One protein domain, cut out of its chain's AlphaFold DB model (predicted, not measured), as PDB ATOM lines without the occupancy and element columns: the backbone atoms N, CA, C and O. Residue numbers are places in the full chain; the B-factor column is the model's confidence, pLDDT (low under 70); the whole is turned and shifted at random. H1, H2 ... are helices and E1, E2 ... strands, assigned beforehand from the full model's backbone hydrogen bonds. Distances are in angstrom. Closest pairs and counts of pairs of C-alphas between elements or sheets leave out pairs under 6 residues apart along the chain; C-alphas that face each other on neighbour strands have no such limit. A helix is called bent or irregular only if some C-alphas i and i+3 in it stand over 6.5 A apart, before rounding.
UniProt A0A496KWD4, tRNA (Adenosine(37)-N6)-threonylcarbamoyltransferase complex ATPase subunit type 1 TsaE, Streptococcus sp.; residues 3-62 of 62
ATOM      1  N   ASP A   3     -13.768 -14.676   6.583       82.69
ATOM      2  CA  ASP A   3     -13.628 -15.579   5.438       82.69
ATOM      3  C   ASP A   3     -13.109 -16.978   5.797       82.69
ATOM      4  O   ASP A   3     -13.533 -17.969   5.210       82.69
ATOM      5  N   GLU A   4     -12.213 -17.090   6.781       86.81
ATOM      6  CA  GLU A   4     -11.679 -18.389   7.216       86.81
ATOM      7  C   GLU A   4     -12.770 -19.251   7.862       86.81
ATOM      8  O   GLU A   4     -12.780 -20.473   7.709       86.81
ATOM      9  N   PHE A   5     -13.720 -18.612   8.547       83.00
ATOM     10  CA  PHE A   5     -14.869 -19.284   9.139       83.00
ATOM     11  C   PHE A   5     -15.972 -19.536   8.104       83.00
ATOM     12  O   PHE A   5     -16.609 -20.585   8.153       83.00
ATOM     13  N   LEU A   6     -16.203 -18.622   7.158       82.19
ATOM     14  CA  LEU A   6     -17.261 -18.772   6.149       82.19
ATOM     15  C   LEU A   6     -16.908 -19.774   5.047       82.19
ATOM     16  O   LEU A   6     -17.766 -20.534   4.608       82.19
ATOM     17  N   PHE A   7     -15.647 -19.786   4.617       81.56
ATOM     18  CA  PHE A   7     -15.181 -20.546   3.455       81.56
ATOM     19  C   PHE A   7     -14.151 -21.628   3.817       81.56
ATOM     20  O   PHE A   7     -13.546 -22.242   2.935       81.56
ATOM     21  N   GLY A   8     -13.936 -21.867   5.113       85.50
ATOM     22  CA  GLY A   8     -13.134 -22.978   5.614       85.50
ATOM     23  C   GLY A   8     -13.781 -24.345   5.362       85.50
ATOM     24  O   GLY A   8     -14.905 -24.467   4.886       85.50
ATOM     25  N   SER A   9     -13.074 -25.420   5.717       88.94
ATOM     26  CA  SER A   9     -13.566 -26.801   5.558       88.94
ATOM     27  C   SER A   9     -14.481 -27.283   6.694       88.94
ATOM     28  O   SER A   9     -14.931 -28.430   6.676       88.94
ATOM     29  N   GLY A  10     -14.710 -26.443   7.705       90.38
ATOM     30  CA  GLY A  10     -15.544 -26.749   8.865       90.38
ATOM     31  C   GLY A  10     -17.032 -26.475   8.639       90.38
ATOM     32  O   GLY A  10     -17.473 -26.142   7.544       90.38
ATOM     33  N   VAL A  11     -17.807 -26.605   9.717       92.06
ATOM     34  CA  VAL A  11     -19.185 -26.103   9.782       92.06
ATOM     35  C   VAL A  11     -19.191 -24.872  10.672       92.06
ATOM     36  O   VAL A  11     -18.732 -24.939  11.814       92.06
ATOM     37  N   THR A  12     -19.748 -23.780  10.165       93.12
ATOM     38  CA  THR A  12     -19.895 -22.523  10.900       93.12
ATOM     39  C   THR A  12     -21.371 -22.261  11.149       93.12
ATOM     40  O   THR A  12     -22.192 -22.360  10.241       93.12
ATOM     41  N   VAL A  13     -21.710 -21.949  12.399       94.81
ATOM     42  CA  VAL A  13     -23.059 -21.552  12.811       94.81
ATOM     43  C   VAL A  13     -23.005 -20.086  13.199       94.81
ATOM     44  O   VAL A  13     -22.171 -19.695  14.015       94.81
ATOM     45  N   ILE A  14     -23.878 -19.282  12.600       93.31
ATOM     46  CA  ILE A  14     -23.883 -17.828  12.761       93.31
ATOM     47  C   ILE A  14     -25.245 -17.407  13.289       93.31
ATOM     48  O   ILE A  14     -26.262 -17.570  12.617       93.31
ATOM     49  N   GLU A  15     -25.267 -16.846  14.494       95.12
ATOM     50  CA  GLU A  15     -26.448 -16.150  14.994       95.12
ATOM     51  C   GLU A  15     -26.582 -14.786  14.316       95.12
ATOM     52  O   GLU A  15     -25.584 -14.123  14.038       95.12
ATOM     53  N   TRP A  16     -27.824 -14.356  14.072       94.31
ATOM     54  CA  TRP A  16     -28.121 -13.089  13.390       94.31
ATOM     55  C   TRP A  16     -27.468 -12.968  12.000       94.31
ATOM     56  O   TRP A  16     -27.097 -11.874  11.584       94.31
ATOM     57  N   GLY A  17     -27.355 -14.083  11.264       92.56
ATOM     58  CA  GLY A  17     -26.661 -14.144   9.970       92.56
ATOM     59  C   GLY A  17     -27.136 -13.124   8.928       92.56
ATOM     60  O   GLY A  17     -26.318 -12.616   8.172       92.56
ATOM     61  N   HIS A  18     -28.412 -12.725   8.939       89.62
ATOM     62  CA  HIS A  18     -28.934 -11.672   8.052       89.62
ATOM     63  C   HIS A  18     -28.219 -10.315   8.198       89.62
ATOM     64  O   HIS A  18     -28.274  -9.498   7.283       89.62
ATOM     65  N   LEU A  19     -27.544 -10.057   9.327       93.62
ATOM     66  CA  LEU A  19     -26.750  -8.842   9.532       93.62
ATOM     67  C   LEU A  19     -25.464  -8.815   8.692       93.62
ATOM     68  O   LEU A  19     -24.881  -7.744   8.541       93.62
ATOM     69  N   LEU A  20     -25.035  -9.958   8.147       90.12
ATOM     70  CA  LEU A  20     -23.883 -10.051   7.245       90.12
ATOM     71  C   LEU A  20     -24.201  -9.547   5.828       90.12
ATOM     72  O   LEU A  20     -23.288  -9.175   5.102       90.12
ATOM     73  N   GLY A  21     -25.478  -9.483   5.433       89.62
ATOM     74  CA  GLY A  21     -25.883  -8.957   4.127       89.62
ATOM     75  C   GLY A  21     -25.152  -9.636   2.964       89.62
ATOM     76  O   GLY A  21     -25.245 -10.849   2.799       89.62
ATOM     77  N   GLU A  22     -24.417  -8.850   2.177       88.81
ATOM     78  CA  GLU A  22     -23.654  -9.322   1.008       88.81
ATOM     79  C   GLU A  22     -22.460 -10.228   1.368       88.81
ATOM     80  O   GLU A  22     -21.952 -10.926   0.495       88.81
ATOM     81  N   ASP A  23     -22.024 -10.245   2.634       88.38
ATOM     82  CA  ASP A  23     -20.947 -11.129   3.100       88.38
ATOM     83  C   ASP A  23     -21.444 -12.562   3.359       88.38
ATOM     84  O   ASP A  23     -20.649 -13.462   3.646       88.38
ATOM     85  N   LEU A  24     -22.760 -12.810   3.273       90.38
ATOM     86  CA  LEU A  24     -23.282 -14.169   3.349       90.38
ATOM     87  C   LEU A  24     -22.783 -15.001   2.160       90.38
ATOM     88  O   LEU A  24     -22.858 -14.560   1.010       90.38
ATOM     89  N   PRO A  25     -22.326 -16.243   2.400       91.00
ATOM     90  CA  PRO A  25     -22.032 -17.155   1.309       91.00
ATOM     91  C   PRO A  25     -23.298 -17.395   0.479       91.00
ATOM     92  O   PRO A  25     -24.406 -17.422   1.001       91.00
ATOM     93  N   SER A  26     -23.146 -17.640  -0.822       93.00
ATOM     94  CA  SER A  26     -24.288 -17.932  -1.702       93.00
ATOM     95  C   SER A  26     -24.950 -19.289  -1.428       93.00
ATOM     96  O   SER A  26     -26.012 -19.575  -1.978       93.00
ATOM     97  N   ASP A  27     -24.292 -20.150  -0.649       95.06
ATOM     98  CA  ASP A  27     -24.774 -21.479  -0.284       95.06
ATOM     99  C   ASP A  27     -24.716 -21.660   1.241       95.06
ATOM    100  O   ASP A  27     -23.632 -21.704   1.825       95.06
ATOM    101  N   TYR A  28     -25.881 -21.710   1.888       96.06
ATOM    102  CA  TYR A  28     -26.036 -21.872   3.334       96.06
ATOM    103  C   TYR A  28     -27.443 -22.354   3.694       96.06
ATOM    104  O   TYR A  28     -28.418 -22.125   2.976       96.06
ATOM    105  N   LEU A  29     -27.556 -23.029   4.837       97.06
ATOM    106  CA  LEU A  29     -28.841 -23.401   5.416       97.06
ATOM    107  C   LEU A  29     -29.192 -22.402   6.517       97.06
ATOM    108  O   LEU A  29     -28.489 -22.305   7.521       97.06
ATOM    109  N   GLU A  30     -30.285 -21.679   6.332       97.00
ATOM    110  CA  GLU A  30     -30.827 -20.745   7.308       97.00
ATOM    111  C   GLU A  30     -31.887 -21.424   8.176       97.00
ATOM    112  O   GLU A  30     -32.693 -22.225   7.695       97.00
ATOM    113  N   LEU A  31     -31.853 -21.114   9.473       96.56
ATOM    114  CA  LEU A  31     -32.790 -21.618  10.467       96.56
ATOM    115  C   LEU A  31     -33.452 -20.434  11.170       96.56
ATOM    116  O   LEU A  31     -32.783 -19.671  11.868       96.56
ATOM    117  N   GLU A  32     -34.771 -20.329  11.059       96.81
ATOM    118  CA  GLU A  32     -35.564 -19.421  11.881       96.81
ATOM    119  C   GLU A  32     -36.154 -20.181  13.068       96.81
ATOM    120  O   GLU A  32     -36.835 -21.196  12.905       96.81
ATOM    121  N   ILE A  33     -35.905 -19.685  14.281       96.31
ATOM    122  CA  ILE A  33     -36.467 -20.248  15.512       96.31
ATOM    123  C   ILE A  33     -37.582 -19.324  15.992       96.31
ATOM    124  O   ILE A  33     -37.348 -18.316  16.660       96.31
ATOM    125  N   LEU A  34     -38.815 -19.686  15.660       97.19
ATOM    126  CA  LEU A  34     -40.006 -18.905  15.955       97.19
ATOM    127  C   LEU A  34     -40.630 -19.359  17.276       97.19
ATOM    128  O   LEU A  34     -40.698 -20.550  17.595       97.19
ATOM    129  N   LYS A  35     -41.118 -18.405  18.076       97.62
ATOM    130  CA  LYS A  35     -41.927 -18.725  19.258       97.62
ATOM    131  C   LYS A  35     -43.308 -19.209  18.807       97.62
ATOM    132  O   LYS A  35     -43.987 -18.491  18.083       97.62
ATOM    133  N   LYS A  36     -43.738 -20.377  19.295       97.38
ATOM    134  CA  LYS A  36     -45.058 -20.956  19.007       97.38
ATOM    135  C   LYS A  36     -45.647 -21.562  20.276       97.38
ATOM    136  O   LYS A  36     -45.174 -22.600  20.727       97.38
ATOM    137  N   ASP A  37     -46.633 -20.890  20.864       95.31
ATOM    138  CA  ASP A  37     -47.225 -21.235  22.165       95.31
ATOM    139  C   ASP A  37     -46.149 -21.461  23.253       95.31
ATOM    140  O   ASP A  37     -45.288 -20.598  23.468       95.31
ATOM    141  N   GLU A  38     -46.169 -22.628  23.906       95.62
ATOM    142  CA  GLU A  38     -45.168 -23.084  24.886       95.62
ATOM    143  C   GLU A  38     -43.895 -23.661  24.232       95.62
ATOM    144  O   GLU A  38     -42.917 -23.973  24.910       95.62
ATOM    145  N   GLY A  39     -43.886 -23.806  22.905       96.88
ATOM    146  CA  GLY A  39     -42.823 -24.437  22.133       96.88
ATOM    147  C   GLY A  39     -42.076 -23.489  21.194       96.88
ATOM    148  O   GLY A  39     -42.096 -22.256  21.313       96.88
ATOM    149  N   ARG A  40     -41.359 -24.101  20.251       97.81
ATOM    150  CA  ARG A  40     -40.683 -23.428  19.142       97.81
ATOM    151  C   ARG A  40     -41.034 -24.118  17.839       97.81
ATOM    152  O   ARG A  40     -41.186 -25.335  17.797       97.81
ATOM    153  N   GLU A  41     -41.140 -23.322  16.795       96.31
ATOM    154  CA  GLU A  41     -41.172 -23.786  15.419       96.31
ATOM    155  C   GLU A  41     -39.813 -23.478  14.801       96.31
ATOM    156  O   GLU A  41     -39.309 -22.366  14.948       96.31
ATOM    157  N   ILE A  42     -39.200 -24.484  14.181       95.19
ATOM    158  CA  ILE A  42     -37.947 -24.324  13.445       95.19
ATOM    159  C   ILE A  42     -38.306 -24.362  11.968       95.19
ATOM    160  O   ILE A  42     -38.820 -25.374  11.486       95.19
ATOM    161  N   VAL A  43     -38.053 -23.261  11.273       95.88
ATOM    162  CA  VAL A  43     -38.251 -23.146   9.829       95.88
ATOM    163  C   VAL A  43     -36.884 -23.165   9.161       95.88
ATOM    164  O   VAL A  43     -35.961 -22.491   9.608       95.88
ATOM    165  N   PHE A  44     -36.751 -23.970   8.111       96.31
ATOM    166  CA  PHE A  44     -35.512 -24.107   7.355       96.31
ATOM    167  C   PHE A  44     -35.651 -23.430   5.995       96.31
ATOM    168  O   PHE A  44     -36.609 -23.698   5.266       96.31
ATOM    169  N   HIS A  45     -34.656 -22.628   5.624       96.50
ATOM    170  CA  HIS A  45     -34.531 -22.047   4.292       96.50
ATOM    171  C   HIS A  45     -33.187 -22.463   3.698       96.50
ATOM    172  O   HIS A  45     -32.124 -22.128   4.216       96.50
ATOM    173  N   ALA A  46     -33.233 -23.251   2.627       97.38
ATOM    174  CA  ALA A  46     -32.035 -23.652   1.908       97.38
ATOM    175  C   ALA A  46     -31.703 -22.617   0.833       97.38
ATOM    176  O   ALA A  46     -32.510 -22.373  -0.067       97.38
ATOM    177  N   HIS A  47     -30.497 -22.064   0.901       97.00
ATOM    178  CA  HIS A  47     -29.936 -21.183  -0.114       97.00
ATOM    179  C   HIS A  47     -28.790 -21.924  -0.792       97.00
ATOM    180  O   HIS A  47     -27.872 -22.370  -0.117       97.00
ATOM    181  N   GLY A  48     -28.848 -22.107  -2.111       97.31
ATOM    182  CA  GLY A  48     -27.834 -22.866  -2.850       97.31
ATOM    183  C   GLY A  48     -28.059 -24.385  -2.885       97.31
ATOM    184  O   GLY A  48     -29.004 -24.940  -2.313       97.31
ATOM    185  N   GLN A  49     -27.209 -25.070  -3.652       97.44
ATOM    186  CA  GLN A  49     -27.365 -26.495  -3.942       97.44
ATOM    187  C   GLN A  49     -27.013 -27.355  -2.728       97.44
ATOM    188  O   GLN A  49     -27.758 -28.279  -2.394       97.44
ATOM    189  N   ARG A  50     -25.900 -27.057  -2.051       94.94
ATOM    190  CA  ARG A  50     -25.418 -27.849  -0.921       94.94
ATOM    191  C   ARG A  50     -26.391 -27.769   0.253       94.94
ATOM    192  O   ARG A  50     -26.696 -28.805   0.846       94.94
ATOM    193  N   ALA A  51     -26.928 -26.589   0.554       96.81
ATOM    194  CA  ALA A  51     -27.968 -26.422   1.565       96.81
ATOM    195  C   ALA A  51     -29.265 -27.162   1.209       96.81
ATOM    196  O   ALA A  51     -29.894 -27.752   2.087       96.81
ATOM    197  N   THR A  52     -29.650 -27.183  -0.072       97.56
ATOM    198  CA  THR A  52     -30.845 -27.910  -0.537       97.56
ATOM    199  C   THR A  52     -30.689 -29.417  -0.345       97.56
ATOM    200  O   THR A  52     -31.596 -30.087   0.150       97.56
ATOM    201  N   GLU A  53     -29.522 -29.962  -0.691       96.62
ATOM    202  CA  GLU A  53     -29.187 -31.370  -0.455       96.62
ATOM    203  C   GLU A  53     -29.161 -31.704   1.043       96.62
ATOM    204  O   GLU A  53     -29.655 -32.760   1.445       96.62
ATOM    205  N   LEU A  54     -28.632 -30.796   1.872       95.19
ATOM    206  CA  LEU A  54     -28.614 -30.951   3.325       95.19
ATOM    207  C   LEU A  54     -30.034 -30.983   3.902       95.19
ATOM    208  O   LEU A  54     -30.352 -31.889   4.671       95.19
ATOM    209  N   LEU A  55     -30.894 -30.042   3.501       96.00
ATOM    210  CA  LEU A  55     -32.287 -29.991   3.941       96.00
ATOM    211  C   LEU A  55     -33.038 -31.266   3.551       96.00
ATOM    212  O   LEU A  55     -33.718 -31.848   4.391       96.00
ATOM    213  N   LYS A  56     -32.853 -31.750   2.317       95.69
ATOM    214  CA  LYS A  56     -33.437 -33.021   1.872       95.69
ATOM    215  C   LYS A  56     -32.985 -34.196   2.747       95.69
ATOM    216  O   LYS A  56     -33.805 -35.004   3.167       95.69
ATOM    217  N   GLY A  57     -31.690 -34.284   3.053       94.75
ATOM    218  CA  GLY A  57     -31.161 -35.334   3.928       94.75
ATOM    219  C   GLY A  57     -31.741 -35.290   5.345       94.75
ATOM    220  O   GLY A  57     -31.951 -36.338   5.950       94.75
ATOM    221  N   LEU A  58     -32.032 -34.092   5.862       89.38
ATOM    222  CA  LEU A  58     -32.687 -33.910   7.159       89.38
ATOM    223  C   LEU A  58     -34.160 -34.325   7.126       89.38
ATOM    224  O   LEU A  58     -34.627 -34.919   8.090       89.38
ATOM    225  N   THR A  59     -34.887 -34.040   6.043       84.06
ATOM    226  CA  THR A  59     -36.309 -34.403   5.921       84.06
ATOM    227  C   THR A  59     -36.528 -35.878   5.618       84.06
ATOM    228  O   THR A  59     -37.507 -36.448   6.080       84.06
ATOM    229  N   ASP A  60     -35.626 -36.503   4.862       82.12
ATOM    230  CA  ASP A  60     -35.729 -37.919   4.490       82.12
ATOM    231  C   ASP A  60     -35.370 -38.856   5.666       82.12
ATOM    232  O   ASP A  60     -35.677 -40.047   5.632       82.12
ATOM    233  N   GLY A  61     -34.697 -38.333   6.698       60.50
ATOM    234  CA  GLY A  61     -34.294 -39.064   7.903       60.50
ATOM    235  C   GLY A  61     -35.302 -39.035   9.060       60.50
ATOM    236  O   GLY A  61     -34.957 -39.503  10.148       60.50
ATOM    237  N   VAL A  62     -36.498 -38.471   8.847       51.81
ATOM    238  CA  VAL A  62     -37.582 -38.315   9.840       51.81
ATOM    239  C   VAL A  62     -38.767 -39.206   9.486       51.81
ATOM    240  O   VAL A  62     -39.145 -39.252   8.295       51.81
TER     241      VAL A  62
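What this domain is: This is residues 3 to 62 of the 62 residues of the protein "tRNA (Adenosine(37)-N6)-threonylcarbamoyltransferase complex ATPase subunit type 1 TsaE" of Streptococcus sp. (UniProt A0A496KWD4). A long two-stranded hairpin, E1 and E2, makes most of the length of a loose model, its turn reaching away from the three helices, which stay apart from one another; H3 packs on the end of the hairpin far from the turn with its residues 49 to 56, and residues 57 to 62, of which 57 to 60 belong to H3, stick out. The small helices H1 and H2 lie on the base side, apart from each other. The printed part has 60 residues, in the order H1, H2, E1, E2, H3; the sheet is E1 - E2, antiparallel, and the class is mixed, helices and strands. The whole is loose, with a radius of gyration of the C-alphas of 13.0 A and spans of 38 by 27 by 17 A.

Where its parts are: Find C-alpha 3 at (-13.628, -15.579, 5.438), where H1, residues 3 to 6, begins. H2 holds residues 17 to 23 and is irregular: C-alphas 19 and 22 are 9.1 A apart. From C-alpha 28 at (-26.036, -21.872, 3.334), E1 runs 24.7 A to residue 36; E2, residues 39 to 47, runs 25.9 A. H3, residues 49 to 60, runs 16.5 A to C-alpha 60 at (-35.729, -37.919, 4.490).

How they stand to each other: Look at the hairpin E1 and E2, at 158 degrees between directions: N 30 and O 45 are 2.8 A apart, within hydrogen-bond range. The closest C-alphas of E1 and H3 are Leu 29 and Ala 51, 5.0 A; of E2 and H3, Ala 46 and Thr 52, 5.1 A. H1 and H2 are each apart from H3. In H3 every O i to N i+4 pair is within hydrogen-bond range; in H2 0 of 3 are, beside 3 of 4 O i to N i+3 pairs, and H1 is too short for an O i to N i+4 pair.

The domain as a whole: The C-alphas of Glu 4 and Asp 37, the two farthest apart, are 38.7 A apart. The printed part has no cut and no long link. Mean pLDDT of the printed part is 91.8; look for low confidence, under 70, at residues 61 to 62.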